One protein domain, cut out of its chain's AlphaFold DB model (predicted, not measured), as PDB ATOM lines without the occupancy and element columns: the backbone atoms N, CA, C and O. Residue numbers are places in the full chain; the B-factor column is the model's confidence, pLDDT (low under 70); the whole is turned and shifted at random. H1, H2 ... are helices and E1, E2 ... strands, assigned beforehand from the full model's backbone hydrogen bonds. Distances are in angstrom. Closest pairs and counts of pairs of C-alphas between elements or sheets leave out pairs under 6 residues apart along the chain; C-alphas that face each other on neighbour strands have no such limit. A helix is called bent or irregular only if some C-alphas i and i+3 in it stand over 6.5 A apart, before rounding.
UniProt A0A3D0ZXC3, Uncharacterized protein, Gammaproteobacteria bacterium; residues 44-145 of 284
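What this domain is: This is residues 44 to 145 of the 284 residues of an uncharacterized protein of Gammaproteobacteria bacterium (UniProt A0A3D0ZXC3). A helical hairpin, H3 and H4, sits in the middle, with a small twisted sheet of three strands covering H3 at one end of the longest axis. At the other end H1 and H2 stand separately, joined by a long loop, a loose part beside the better-formed hairpin and sheet. The printed part has 102 residues, with four named helices followed by three named strands, order E1 E2 E3, antiparallel; the class is mixed. It is compact, with a radius of gyration of the C-alphas of 14.4 A and spans of 41 by 29 by 20 A.

How they stand to each other: H1, residues 46 to 57, and H2, residues 73 to 85, are apart. H3, residues 93 to 104, touches H4, residues 108 to 114, at a shallow tilt of 8 degrees, opposite ways; their closest C-alphas, of Leu 102 and Leu 111, are 6.1 A apart. E1, residues 122 to 126, E2, residues 129 to 134, and E3, residues 137 to 143, form a meander, each strand the antiparallel neighbour of the one before. N 124 and O 131 are 2.8 A apart, and N 132 and O 139 2.9 A, within hydrogen-bond range. H3 is on one face of this sheet, making two layers, at a height of 9.3 A; H4 only grazes it with residues 110 to 114. Every O i to N i+4 pair is within hydrogen-bond range in H1, H2 and H4; in H3 5 of 8 are.

Where its parts are: H1 begins at C-alpha 46, (89.584, 71.677, 59.971), and is 14.5 A long; H2 is 18.4 A and H3 15.7 A. H3 is irregular, only just: C-alphas 96 and 99 are 6.7 A apart. E2 is 15.7 A long; E3, 16.5 A, ends at C-alpha 143, (124.103, 63.597, 62.568).

The domain as a whole: The C-alphas farthest apart, of Leu 44 and Lys 145, are 44.1 A apart. The printed part has no cut. The link from H1 to H2 is long, 15 residues. Residue 145 alone is under 70 in pLDDT.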
ATOM      1  N   LEU A  44      83.079  69.777  63.686       80.56
ATOM      2  CA  LEU A  44      84.248  70.651  63.783       80.56
ATOM      3  C   LEU A  44      84.858  70.906  62.401       80.56
ATOM      4  O   LEU A  44      85.126  69.982  61.638       80.56
ATOM      5  N   THR A  45      85.162  72.171  62.124       83.56
ATOM      6  CA  THR A  45      85.972  72.586  60.971       83.56
ATOM      7  C   THR A  45      87.429  72.133  61.113       83.56
ATOM      8  O   THR A  45      87.935  71.978  62.229       83.56
ATOM      9  N   ASP A  46      88.151  72.022  59.994       81.25
ATOM     10  CA  ASP A  46      89.584  71.677  59.971       81.25
ATOM     11  C   ASP A  46      90.428  72.578  60.893       81.25
ATOM     12  O   ASP A  46      91.304  72.099  61.613       81.25
ATOM     13  N   LEU A  47      90.118  73.880  60.950       83.94
ATOM     14  CA  LEU A  47      90.810  74.834  61.822       83.94
ATOM     15  C   LEU A  47      90.553  74.553  63.312       83.94
ATOM     16  O   LEU A  47      91.448  74.700  64.150       83.94
ATOM     17  N   GLN A  48      89.331  74.147  63.667       87.31
ATOM     18  CA  GLN A  48      89.005  73.774  65.043       87.31
ATOM     19  C   GLN A  48      89.696  72.468  65.438       87.31
ATOM     20  O   GLN A  48      90.213  72.379  66.556       87.31
ATOM     21  N   TRP A  49      89.759  71.493  64.527       88.12
ATOM     22  CA  TRP A  49      90.534  70.270  64.725       88.12
ATOM     23  C   TRP A  49      92.012  70.563  64.931       88.12
ATOM     24  O   TRP A  49      92.594  70.090  65.907       88.12
ATOM     25  N   GLN A  50      92.599  71.396  64.074       88.50
ATOM     26  CA  GLN A  50      93.989  71.816  64.196       88.50
ATOM     27  C   GLN A  50      94.255  72.431  65.574       88.50
ATOM     28  O   GLN A  50      95.144  71.979  66.294       88.50
ATOM     29  N   LYS A  51      93.425  73.388  66.006       89.50
ATOM     30  CA  LYS A  51      93.560  74.010  67.328       89.50
ATOM     31  C   LYS A  51      93.445  72.993  68.466       89.50
ATOM     32  O   LYS A  51      94.175  73.089  69.453       89.50
ATOM     33  N   LEU A  52      92.531  72.030  68.370       88.94
ATOM     34  CA  LEU A  52      92.377  70.987  69.384       88.94
ATOM     35  C   LEU A  52      93.610  70.079  69.450       88.94
ATOM     36  O   LEU A  52      94.082  69.770  70.546       88.94
ATOM     37  N   ILE A  53      94.140  69.685  68.291       90.56
ATOM     38  CA  ILE A  53      95.358  68.883  68.194       90.56
ATOM     39  C   ILE A  53      96.515  69.626  68.853       90.56
ATOM     40  O   ILE A  53      97.134  69.094  69.771       90.56
ATOM     41  N   GLU A  54      96.734  70.881  68.467       90.19
ATOM     42  CA  GLU A  54      97.850  71.692  68.950       90.19
ATOM     43  C   GLU A  54      97.784  71.993  70.450       90.19
ATOM     44  O   GLU A  54      98.810  72.070  71.117       90.19
ATOM     45  N   THR A  55      96.584  72.166  71.003       86.94
ATOM     46  CA  THR A  55      96.433  72.615  72.396       86.94
ATOM     47  C   THR A  55      96.178  71.487  73.382       86.94
ATOM     48  O   THR A  55      96.496  71.633  74.562       86.94
ATOM     49  N   LYS A  56      95.576  70.378  72.936       88.38
ATOM     50  CA  LYS A  56      95.126  69.306  73.831       88.38
ATOM     51  C   LYS A  56      95.622  67.927  73.443       88.38
ATOM     52  O   LYS A  56      95.944  67.174  74.350       88.38
ATOM     53  N   LEU A  57      95.654  67.571  72.157       90.69
ATOM     54  CA  LEU A  57      95.932  66.185  71.736       90.69
ATOM     55  C   LEU A  57      97.392  65.928  71.353       90.69
ATOM     56  O   LEU A  57      97.753  64.780  71.112       90.69
ATOM     57  N   TYR A  58      98.239  66.955  71.315       91.38
ATOM     58  CA  TYR A  58      99.632  66.809  70.903       91.38
ATOM     59  C   TYR A  58     100.460  65.777  71.690       91.38
ATOM     60  O   TYR A  58     101.298  65.131  71.064       91.38
ATOM     61  N   PRO A  59     100.247  65.542  73.005       91.38
ATOM     62  CA  PRO A  59     101.043  64.577  73.749       91.38
ATOM     63  C   PRO A  59     100.371  63.191  73.791       91.38
ATOM     64  O   PRO A  59     100.731  62.357  74.622       91.38
ATOM     65  N   LEU A  60      99.373  62.936  72.928       91.69
ATOM     66  CA  LEU A  60      98.540  61.727  72.949       91.69
ATOM     67  C   LEU A  60      99.364  60.441  72.951       91.69
ATOM     68  O   LEU A  60      99.058  59.535  73.731       91.69
ATOM     69  N   ASP A  61     100.405  60.367  72.116       91.38
ATOM     70  CA  ASP A  61     101.278  59.195  72.072       91.38
ATOM     71  C   ASP A  61     102.642  59.367  72.743       91.38
ATOM     72  O   ASP A  61     103.482  58.474  72.689       91.38
ATOM     73  N   TRP A  62     102.869  60.479  73.440       92.38
ATOM     74  CA  TRP A  62     104.142  60.684  74.122       92.38
ATOM     75  C   TRP A  62     104.239  59.780  75.365       92.38
ATOM     76  O   TRP A  62     103.214  59.432  75.969       92.38
ATOM     77  N   PRO A  63     105.455  59.389  75.781       90.69
ATOM     78  CA  PRO A  63     105.680  58.789  77.089       90.69
ATOM     79  C   PRO A  63     105.397  59.781  78.223       90.69
ATOM     80  O   PRO A  63     105.485  61.001  78.053       90.69
ATOM     81  N   LYS A  64     105.078  59.259  79.411       90.31
ATOM     82  CA  LYS A  64     104.695  60.064  80.586       90.31
ATOM     83  C   LYS A  64     105.803  61.038  80.995       90.31
ATOM     84  O   LYS A  64     105.527  62.178  81.354       90.31
ATOM     85  N   GLU A  65     107.046  60.586  80.943       90.62
ATOM     86  CA  GLU A  65     108.256  61.345  81.260       90.62
ATOM     87  C   GLU A  65     108.445  62.584  80.373       90.62
ATOM     88  O   GLU A  65     109.089  63.540  80.794       90.62
ATOM     89  N   TYR A  66     107.813  62.610  79.196       90.75
ATOM     90  CA  TYR A  66     107.802  63.748  78.279       90.75
ATOM     91  C   TYR A  66     106.486  64.543  78.315       90.75
ATOM     92  O   TYR A  66     106.243  65.379  77.450       90.75
ATOM     93  N   GLY A  67     105.620  64.304  79.306       89.00
ATOM     94  CA  GLY A  67     104.321  64.979  79.431       89.00
ATOM     95  C   GLY A  67     103.179  64.299  78.669       89.00
ATOM     96  O   GLY A  67     102.107  64.884  78.519       89.00
ATOM     97  N   GLY A  68     103.396  63.066  78.208       90.88
ATOM     98  CA  GLY A  68     102.386  62.230  77.578       90.88
ATOM     99  C   GLY A  68     101.224  61.845  78.486       90.88
ATOM    100  O   GLY A  68     101.322  61.862  79.717       90.88
ATOM    101  N   PHE A  69     100.108  61.439  77.880       88.62
ATOM    102  CA  PHE A  69      98.982  60.917  78.650       88.62
ATOM    103  C   PHE A  69      99.347  59.594  79.333       88.62
ATOM    104  O   PHE A  69      99.828  58.662  78.693       88.62
ATOM    105  N   GLU A  70      98.991  59.445  80.615       86.88
ATOM    106  CA  GLU A  70      99.137  58.185  81.373       86.88
ATOM    107  C   GLU A  70      98.132  57.092  80.945       86.88
ATOM    108  O   GLU A  70      97.746  56.211  81.719       86.88
ATOM    109  N   TRP A  71      97.633  57.173  79.714       88.50
ATOM    110  CA  TRP A  71      96.641  56.260  79.182       88.50
ATOM    111  C   TRP A  71      97.287  54.949  78.770       88.50
ATOM    112  O   TRP A  71      98.345  54.900  78.143       88.50
ATOM    113  N   ARG A  72      96.592  53.860  79.088       89.38
ATOM    114  CA  ARG A  72      96.963  52.538  78.597       89.38
ATOM    115  C   ARG A  72      96.728  52.450  77.085       89.38
ATOM    116  O   ARG A  72      95.858  53.147  76.561       89.38
ATOM    117  N   ARG A  73      97.458  51.566  76.394       91.81
ATOM    118  CA  ARG A  73      97.339  51.385  74.936       91.81
ATOM    119  C   ARG A  73      95.908  51.092  74.485       91.81
ATOM    120  O   ARG A  73      95.485  51.646  73.480       91.81
ATOM    121  N   GLU A  74      95.136  50.331  75.260       91.94
ATOM    122  CA  GLU A  74      93.736  50.013  74.937       91.94
ATOM    123  C   GLU A  74      92.866  51.281  74.921       91.94
ATOM    124  O   GLU A  74      92.033  51.466  74.037       91.94
ATOM    125  N   ILE A  75      93.103  52.183  75.881       89.31
ATOM    126  CA  ILE A  75      92.398  53.465  75.993       89.31
ATOM    127  C   ILE A  75      92.809  54.386  74.845       89.31
ATOM    128  O   ILE A  75      91.940  54.962  74.196       89.31
ATOM    129  N   LYS A  76      94.116  54.499  74.569       91.81
ATOM    130  CA  LYS A  76      94.630  55.277  73.433       91.81
ATOM    131  C   LYS A  76      94.008  54.794  72.121       91.81
ATOM    132  O   LYS A  76      93.521  55.615  71.354       91.81
ATOM    133  N   LEU A  77      93.963  53.476  71.904       93.38
ATOM    134  CA  LEU A  77      93.404  52.873  70.697       93.38
ATOM    135  C   LEU A  77      91.901  53.157  70.547       93.38
ATOM    136  O   LEU A  77      91.451  53.607  69.497       93.38
ATOM    137  N   ALA A  78      91.119  52.942  71.606       90.31
ATOM    138  CA  ALA A  78      89.689  53.245  71.594       90.31
ATOM    139  C   ALA A  78      89.420  54.739  71.353       90.31
ATOM    140  O   ALA A  78      88.500  55.109  70.624       90.31
ATOM    141  N   PHE A  79      90.249  55.605  71.937       90.00
ATOM    142  CA  PHE A  79      90.136  57.045  71.776       90.00
ATOM    143  C   PHE A  79      90.426  57.496  70.341       90.00
ATOM    144  O   PHE A  79      89.647  58.258  69.776       90.00
ATOM    145  N   VAL A  80      91.495  56.994  69.716       92.12
ATOM    146  CA  VAL A  80      91.812  57.363  68.330       92.12
ATOM    147  C   VAL A  80      90.770  56.862  67.330       92.12
ATOM    148  O   VAL A  80      90.477  57.570  66.372       92.12
ATOM    149  N   ARG A  81      90.139  55.705  67.570       91.88
ATOM    150  CA  ARG A  81      89.001  55.238  66.756       91.88
ATOM    151  C   ARG A  81      87.847  56.242  66.781       91.88
ATOM    152  O   ARG A  81      87.331  56.596  65.728       91.88
ATOM    153  N   ARG A  82      87.525  56.783  67.957       88.06
ATOM    154  CA  ARG A  82      86.511  57.840  68.097       88.06
ATOM    155  C   ARG A  82      86.904  59.144  67.419       88.06
ATOM    156  O   ARG A  82      86.046  59.773  66.810       88.06
ATOM    157  N   LEU A  83      88.172  59.559  67.502       90.12
ATOM    158  CA  LEU A  83      88.651  60.722  66.744       90.12
ATOM    159  C   LEU A  83      88.366  60.539  65.254       90.12
ATOM    160  O   LEU A  83      87.789  61.425  64.625       90.12
ATOM    161  N   ILE A  84      88.713  59.361  64.728       91.50
ATOM    162  CA  ILE A  84      88.463  59.014  63.334       91.50
ATOM    163  C   ILE A  84      86.974  59.074  63.050       91.50
ATOM    164  O   ILE A  84      86.623  59.771  62.120       91.50
ATOM    165  N   GLU A  85      86.100  58.437  63.834       87.94
ATOM    166  CA  GLU A  85      84.636  58.451  63.642       87.94
ATOM    167  C   GLU A  85      84.034  59.867  63.611       87.94
ATOM    168  O   GLU A  85      83.093  60.121  62.861       87.94
ATOM    169  N   ASN A  86      84.615  60.812  64.354       86.25
ATOM    170  CA  ASN A  86      84.172  62.210  64.389       86.25
ATOM    171  C   ASN A  86      84.797  63.084  63.283       86.25
ATOM    172  O   ASN A  86      84.576  64.290  63.261       86.25
ATOM    173  N   GLY A  87      85.565  62.503  62.354       85.19
ATOM    174  CA  GLY A  87      86.143  63.238  61.220       85.19
ATOM    175  C   GLY A  87      87.404  64.028  61.563       85.19
ATOM    176  O   GLY A  87      87.720  64.995  60.876       85.19
ATOM    177  N   CYS A  88      88.128  63.636  62.613       87.88
ATOM    178  CA  CYS A  88      89.429  64.224  62.916       87.88
ATOM    179  C   CYS A  88      90.401  63.991  61.739       87.88
ATOM    180  O   CYS A  88      90.541  62.852  61.286       87.88
ATOM    181  N   PRO A  89      91.105  65.028  61.248       87.44
ATOM    182  CA  PRO A  89      92.082  64.878  60.176       87.44
ATOM    183  C   PRO A  89      93.324  64.112  60.656       87.44
ATOM    184  O   PRO A  89      93.483  63.801  61.841       87.44
ATOM    185  N   LEU A  90      94.248  63.829  59.736       88.56
ATOM    186  CA  LEU A  90      95.568  63.311  60.090       88.56
ATOM    187  C   LEU A  90      96.294  64.242  61.071       88.56
ATOM    188  O   LEU A  90      96.252  65.472  60.955       88.56
ATOM    189  N   PHE A  91      97.032  63.652  62.008       90.06
ATOM    190  CA  PHE A  91      97.958  64.410  62.843       90.06
ATOM    191  C   PHE A  91      99.107  64.958  61.976       90.06
ATOM    192  O   PHE A  91      99.474  64.333  60.980       90.06
ATOM    193  N   PRO A  92      99.635  66.157  62.280       87.88
ATOM    194  CA  PRO A  92     100.747  66.735  61.534       87.88
ATOM    195  C   PRO A  92     102.034  65.922  61.726       87.88
ATOM    196  O   PRO A  92     102.235  65.289  62.763       87.88
ATOM    197  N   GLU A  93     102.932  66.005  60.742       87.06
ATOM    198  CA  GLU A  93     104.232  65.316  60.724       87.06
ATOM    199  C   GLU A  93     105.075  65.589  61.980       87.06
ATOM    200  O   GLU A  93     105.780  64.714  62.487       87.06
ATOM    201  N   SER A  94     104.949  66.797  62.531       90.25
ATOM    202  CA  SER A  94     105.552  67.182  63.801       90.25
ATOM    203  C   SER A  94     105.235  66.206  64.933       90.25
ATOM    204  O   SER A  94     106.106  65.907  65.744       90.25
ATOM    205  N   LEU A  95     104.024  65.652  64.978       91.94
ATOM    206  CA  LEU A  95     103.605  64.710  66.016       91.94
ATOM    207  C   LEU A  95     103.808  63.251  65.619       91.94
ATOM    208  O   LEU A  95     104.076  62.427  66.491       91.94
ATOM    209  N   THR A  96     103.685  62.924  64.332       89.31
ATOM    210  CA  THR A  96     103.732  61.531  63.863       89.31
ATOM    211  C   THR A  96     105.145  61.019  63.586       89.31
ATOM    212  O   THR A  96     105.357  59.810  63.645       89.31
ATOM    213  N   LEU A  97     106.101  61.922  63.330       87.44
ATOM    214  CA  LEU A  97     107.485  61.600  62.965       87.44
ATOM    215  C   LEU A  97     108.501  62.372  63.819       87.44
ATOM    216  O   LEU A  97     109.361  61.775  64.468       87.44
ATOM    217  N   ILE A  98     108.391  63.706  63.876       91.12
ATOM    218  CA  ILE A  98     109.406  64.538  64.547       91.12
ATOM    219  C   ILE A  98     109.415  64.278  66.059       91.12
ATOM    220  O   ILE A  98     110.476  64.045  66.631       91.12
ATOM    221  N   ALA A  99     108.255  64.278  66.720       93.31
ATOM    222  CA  ALA A  99     108.181  64.008  68.155       93.31
ATOM    223  C   ALA A  99     108.743  62.620  68.535       93.31
ATOM    224  O   ALA A  99     109.612  62.583  69.411       93.31
ATOM    225  N   PRO A 100     108.345  61.500  67.890       92.50
ATOM    226  CA  PRO A 100     108.971  60.199  68.127       92.50
ATOM    227  C   PRO A 100     110.492  60.210  67.948       92.50
ATOM    228  O   PRO A 100     111.211  59.686  68.799       92.50
ATOM    229  N   LEU A 101     110.997  60.868  66.900       91.44
ATOM    230  CA  LEU A 101     112.433  60.997  66.656       91.44
ATOM    231  C   LEU A 101     113.144  61.757  67.788       91.44
ATOM    232  O   LEU A 101     114.193  61.324  68.263       91.44
ATOM    233  N   LEU A 102     112.575  62.870  68.262       92.81
ATOM    234  CA  LEU A 102     113.124  63.653  69.375       92.81
ATOM    235  C   LEU A 102     113.103  62.879  70.701       92.81
ATOM    236  O   LEU A 102     114.041  62.987  71.488       92.81
ATOM    237  N   ILE A 103     112.049  62.097  70.946       92.56
ATOM    238  CA  ILE A 103     111.930  61.228  72.125       92.56
ATOM    239  C   ILE A 103     113.013  60.146  72.085       92.56
ATOM    240  O   ILE A 103     113.736  59.955  73.064       92.56
ATOM    241  N   ARG A 104     113.171  59.481  70.938       89.25
ATOM    242  CA  ARG A 104     114.150  58.410  70.731       89.25
ATOM    243  C   ARG A 104     115.590  58.903  70.854       89.25
ATOM    244  O   ARG A 104     116.400  58.284  71.534       89.25
ATOM    245  N   THR A 105     115.896  60.043  70.240       90.12
ATOM    246  CA  THR A 105     117.229  60.671  70.285       90.12
ATOM    247  C   THR A 105     117.487  61.450  71.582       90.12
ATOM    248  O   THR A 105     118.510  62.126  71.706       90.12
ATOM    249  N   ASN A 106     116.577  61.349  72.562       90.31
ATOM    250  CA  ASN A 106     116.654  61.978  73.877       90.31
ATOM    251  C   ASN A 106     116.927  63.494  73.804       90.31
ATOM    252  O   ASN A 106     117.877  64.018  74.390       90.31
ATOM    253  N   ARG A 107     116.080  64.217  73.060       91.19
ATOM    254  CA  ARG A 107     116.148  65.676  72.861       91.19
ATOM    255  C   ARG A 107     114.964  66.406  73.527       91.19
ATOM    256  O   ARG A 107     114.197  67.081  72.836       91.19
ATOM    257  N   PRO A 108     114.810  66.356  74.868       90.62
ATOM    258  CA  PRO A 108     113.661  66.944  75.570       90.62
ATOM    259  C   PRO A 108     113.522  68.460  75.367       90.62
ATOM    260  O   PRO A 108     112.411  68.977  75.308       90.62
ATOM    261  N   ASN A 109     114.636  69.184  75.215       90.44
ATOM    262  CA  ASN A 109     114.604  70.629  74.964       90.44
ATOM    263  C   ASN A 109     113.954  70.955  73.615       90.44
ATOM    264  O   ASN A 109     113.117  71.848  73.541       90.44
ATOM    265  N   LEU A 110     114.293  70.197  72.567       91.25
ATOM    266  CA  LEU A 110     113.688  70.360  71.245       91.25
ATOM    267  C   LEU A 110     112.228  69.903  71.244       91.25
ATOM    268  O   LEU A 110     111.399  70.542  70.607       91.25
ATOM    269  N   LEU A 111     111.894  68.855  72.003       92.31
ATOM    270  CA  LEU A 111     110.513  68.401  72.168       92.31
ATOM    271  C   LEU A 111     109.639  69.470  72.854       92.31
ATOM    272  O   LEU A 111     108.497  69.695  72.459       92.31
ATOM    273  N   ASN A 112     110.196  70.193  73.830       90.44
ATOM    274  CA  ASN A 112     109.540  71.340  74.464       90.44
ATOM    275  C   ASN A 112     109.384  72.541  73.518       90.44
ATOM    276  O   ASN A 112     108.421  73.298  73.645       90.44
ATOM    277  N   THR A 113     110.308  72.741  72.578       90.88
ATOM    278  CA  THR A 113     110.138  73.744  71.515       90.88
ATOM    279  C   THR A 113     109.036  73.314  70.547       90.88
ATOM    280  O   THR A 113     108.157  74.112  70.224       90.88
ATOM    281  N   LEU A 114     109.028  72.037  70.153       90.88
ATOM    282  CA  LEU A 114     108.025  71.449  69.270       90.88
ATOM    283  C   LEU A 114     106.606  71.589  69.835       90.88
ATOM    284  O   LEU A 114     105.704  71.965  69.094       90.88
ATOM    285  N   SER A 115     106.401  71.358  71.139       89.56
ATOM    286  CA  SER A 115     105.072  71.470  71.771       89.56
ATOM    287  C   SER A 115     104.464  72.872  71.680       89.56
ATOM    288  O   SER A 115     103.250  73.029  71.777       89.56
ATOM    289  N   ARG A 116     105.292  73.900  71.459       88.69
ATOM    290  CA  ARG A 116     104.850  75.284  71.253       88.69
ATOM    291  C   ARG A 116     104.632  75.623  69.780       88.69
ATOM    292  O   ARG A 116     103.994  76.631  69.506       88.69
ATOM    293  N   GLN A 117     105.179  74.827  68.858       88.50
ATOM    294  CA  GLN A 117     105.265  75.121  67.422       88.50
ATOM    295  C   GLN A 117     104.928  73.911  66.552       88.50
ATOM    296  O   GLN A 117     105.625  73.584  65.594       88.50
ATOM    297  N   ILE A 118     103.824  73.246  66.880       88.00
ATOM    298  CA  ILE A 118     103.426  71.986  66.247       88.00
ATOM    299  C   ILE A 118     103.224  72.153  64.738       88.00
ATOM    300  O   ILE A 118     103.744  71.351  63.969       88.00
ATOM    301  N   SER A 119     102.514  73.188  64.292       84.56
ATOM    302  CA  SER A 119     102.225  73.375  62.859       84.56
ATOM    303  C   SER A 119     103.328  74.082  62.076       84.56
ATOM    304  O   SER A 119     103.334  74.020  60.851       84.56
ATOM    305  N   GLY A 120     104.261  74.743  62.764       83.00
ATOM    306  CA  GLY A 120     105.399  75.417  62.134       83.00
ATOM    307  C   GLY A 120     106.631  74.529  61.963       83.00
ATOM    308  O   GLY A 120     107.558  74.914  61.259       83.00
ATOM    309  N   ALA A 121     106.660  73.363  62.611       87.81
ATOM    310  CA  ALA A 121     107.813  72.478  62.604       87.81
ATOM    311  C   ALA A 121     107.861  71.595  61.354       87.81
ATOM    312  O   ALA A 121     106.897  70.896  61.036       87.81
ATOM    313  N   GLN A 122     109.019  71.572  60.697       87.50
ATOM    314  CA  GLN A 122     109.280  70.718  59.540       87.50
ATOM    315  C   GLN A 122     110.552  69.901  59.737       87.50
ATOM    316  O   GLN A 122     111.530  70.384  60.312       87.50
ATOM    317  N   LEU A 123     110.550  68.665  59.241       86.69
ATOM    318  CA  LEU A 123     111.750  67.844  59.199       86.69
ATOM    319  C   LEU A 123     112.560  68.190  57.948       86.69
ATOM    320  O   LEU A 123     112.058  68.105  56.827       86.69
ATOM    321  N   VAL A 124     113.826  68.542  58.143       87.25
ATOM    322  CA  VAL A 124     114.782  68.814  57.072       87.25
ATOM    323  C   VAL A 124     115.880  67.766  57.139       87.25
ATOM    324  O   VAL A 124     116.650  67.723  58.096       87.25
ATOM    325  N   ILE A 125     115.954  66.926  56.112       83.25
ATOM    326  CA  ILE A 125     116.987  65.898  55.984       83.25
ATOM    327  C   ILE A 125     118.080  66.448  55.066       83.25
ATOM    328  O   ILE A 125     117.821  66.824  53.922       83.25
ATOM    329  N   LYS A 126     119.302  66.530  55.588       82.81
ATOM    330  CA  LYS A 126     120.526  66.861  54.852       82.81
ATOM    331  C   LYS A 126     121.376  65.596  54.734       82.81
ATOM    332  O   LYS A 126     121.162  64.648  55.478       82.81
ATOM    333  N   GLN A 127     122.362  65.606  53.832       75.62
ATOM    334  CA  GLN A 127     123.223  64.442  53.553       75.62
ATOM    335  C   GLN A 127     123.774  63.768  54.821       75.62
ATOM    336  O   GLN A 127     123.755  62.547  54.902       75.62
ATOM    337  N   ASP A 128     124.178  64.565  55.818       83.56
ATOM    338  CA  ASP A 128     124.803  64.072  57.051       83.56
ATOM    339  C   ASP A 128     124.088  64.521  58.336       83.56
ATOM    340  O   ASP A 128     124.635  64.360  59.433       83.56
ATOM    341  N   SER A 129     122.867  65.064  58.248       86.62
ATOM    342  CA  SER A 129     122.097  65.401  59.450       86.62
ATOM    343  C   SER A 129     120.586  65.439  59.255       86.62
ATOM    344  O   SER A 129     120.065  65.763  58.191       86.62
ATOM    345  N   ILE A 130     119.872  65.151  60.343       86.56
ATOM    346  CA  ILE A 130     118.442  65.401  60.483       86.56
ATOM    347  C   ILE A 130     118.279  66.666  61.316       86.56
ATOM    348  O   ILE A 130     118.750  66.736  62.453       86.56
ATOM    349  N   CYS A 131     117.584  67.655  60.770       88.88
ATOM    350  CA  CYS A 131     117.269  68.898  61.453       88.88
ATOM    351  C   CYS A 131     115.757  69.074  61.582       88.88
ATOM    352  O   CYS A 131     114.988  68.650  60.723       88.88
ATOM    353  N   ILE A 132     115.342  69.771  62.633       89.94
ATOM    354  CA  ILE A 132     114.024  70.390  62.707       89.94
ATOM    355  C   ILE A 132     114.158  71.858  62.298       89.94
ATOM    356  O   ILE A 132     115.033  72.564  62.801       89.94
ATOM    357  N   ALA A 133     113.314  72.303  61.371       88.94
ATOM    358  CA  ALA A 133     113.164  73.706  61.014       88.94
ATOM    359  C   ALA A 133     112.013  74.319  61.823       88.94
ATOM    360  O   ALA A 133     110.881  73.839  61.734       88.94
ATOM    361  N   ILE A 134     112.303  75.358  62.612       86.62
ATOM    362  CA  ILE A 134     111.314  76.167  63.341       86.62
ATOM    363  C   ILE A 134     111.726  77.637  63.205       86.62
ATOM    364  O   ILE A 134     112.832  77.982  63.598       86.62
ATOM    365  N   PHE A 135     110.838  78.504  62.704       75.00
ATOM    366  CA  PHE A 135     111.073  79.959  62.606       75.00
ATOM    367  C   PHE A 135     112.435  80.343  62.001       75.00
ATOM    368  O   PHE A 135     113.159  81.157  62.564       75.00
ATOM    369  N   ASP A 136     112.790  79.722  60.877       76.56
ATOM    370  CA  ASP A 136     114.061  79.905  60.155       76.56
ATOM    371  C   ASP A 136     115.319  79.359  60.857       76.56
ATOM    372  O   ASP A 136     116.410  79.372  60.280       76.56
ATOM    373  N   GLU A 137     115.191  78.792  62.059       84.81
ATOM    374  CA  GLU A 137     116.271  78.066  62.719       84.81
ATOM    375  C   GLU A 137     116.271  76.590  62.319       84.81
ATOM    376  O   GLU A 137     115.244  75.909  62.356       84.81
ATOM    377  N   HIS A 138     117.456  76.073  61.989       87.38
ATOM    378  CA  HIS A 138     117.690  74.646  61.797       87.38
ATOM    379  C   HIS A 138     118.373  74.071  63.034       87.38
ATOM    380  O   HIS A 138     119.567  74.288  63.249       87.38
ATOM    381  N   LEU A 139     117.626  73.310  63.827       88.81
ATOM    382  CA  LEU A 139     118.137  72.674  65.037       88.81
ATOM    383  C   LEU A 139     118.434  71.202  64.745       88.81
ATOM    384  O   LEU A 139     117.575  70.462  64.271       88.81
ATOM    385  N   GLU A 140     119.661  70.762  65.007       89.56
ATOM    386  CA  GLU A 140     120.076  69.386  64.729       89.56
ATOM    387  C   GLU A 140     119.460  68.389  65.721       89.56
ATOM    388  O   GLU A 140     119.582  68.541  66.940       89.56
ATOM    389  N   ILE A 141     118.851  67.331  65.182       88.19
ATOM    390  CA  ILE A 141     118.305  66.191  65.924       88.19
ATOM    391  C   ILE A 141     119.341  65.067  66.008       88.19
ATOM    392  O   ILE A 141     119.631  64.570  67.096       88.19
ATOM    393  N   ALA A 142     119.917  64.693  64.865       85.56
ATOM    394  CA  ALA A 142     120.933  63.652  64.745       85.56
ATOM    395  C   ALA A 142     121.867  63.949  63.564       85.56
ATOM    396  O   ALA A 142     121.462  64.602  62.602       85.56
ATOM    397  N   SER A 143     123.098  63.447  63.623       85.38
ATOM    398  CA  SER A 143     124.103  63.597  62.568       85.38
ATOM    399  C   SER A 143     124.950  62.332  62.409       85.38
ATOM    400  O   SER A 143     125.078  61.523  63.331       85.38
ATOM    401  N   GLY A 144     125.528  62.152  61.218       80.62
ATOM    402  CA  GLY A 144     126.443  61.055  60.902       80.62
ATOM    403  C   GLY A 144     125.781  59.774  60.373       80.62
ATOM    404  O   GLY A 144     124.704  59.785  59.792       80.62
ATOM    405  N   LYS A 145     126.462  58.630  60.539       63.44
ATOM    406  CA  LYS A 145     126.162  57.375  59.813       63.44
ATOM    407  C   LYS A 145     124.870  56.645  60.226       63.44
ATOM    408  O   LYS A 145     124.567  55.613  59.634       63.44
TER     409      LYS A 145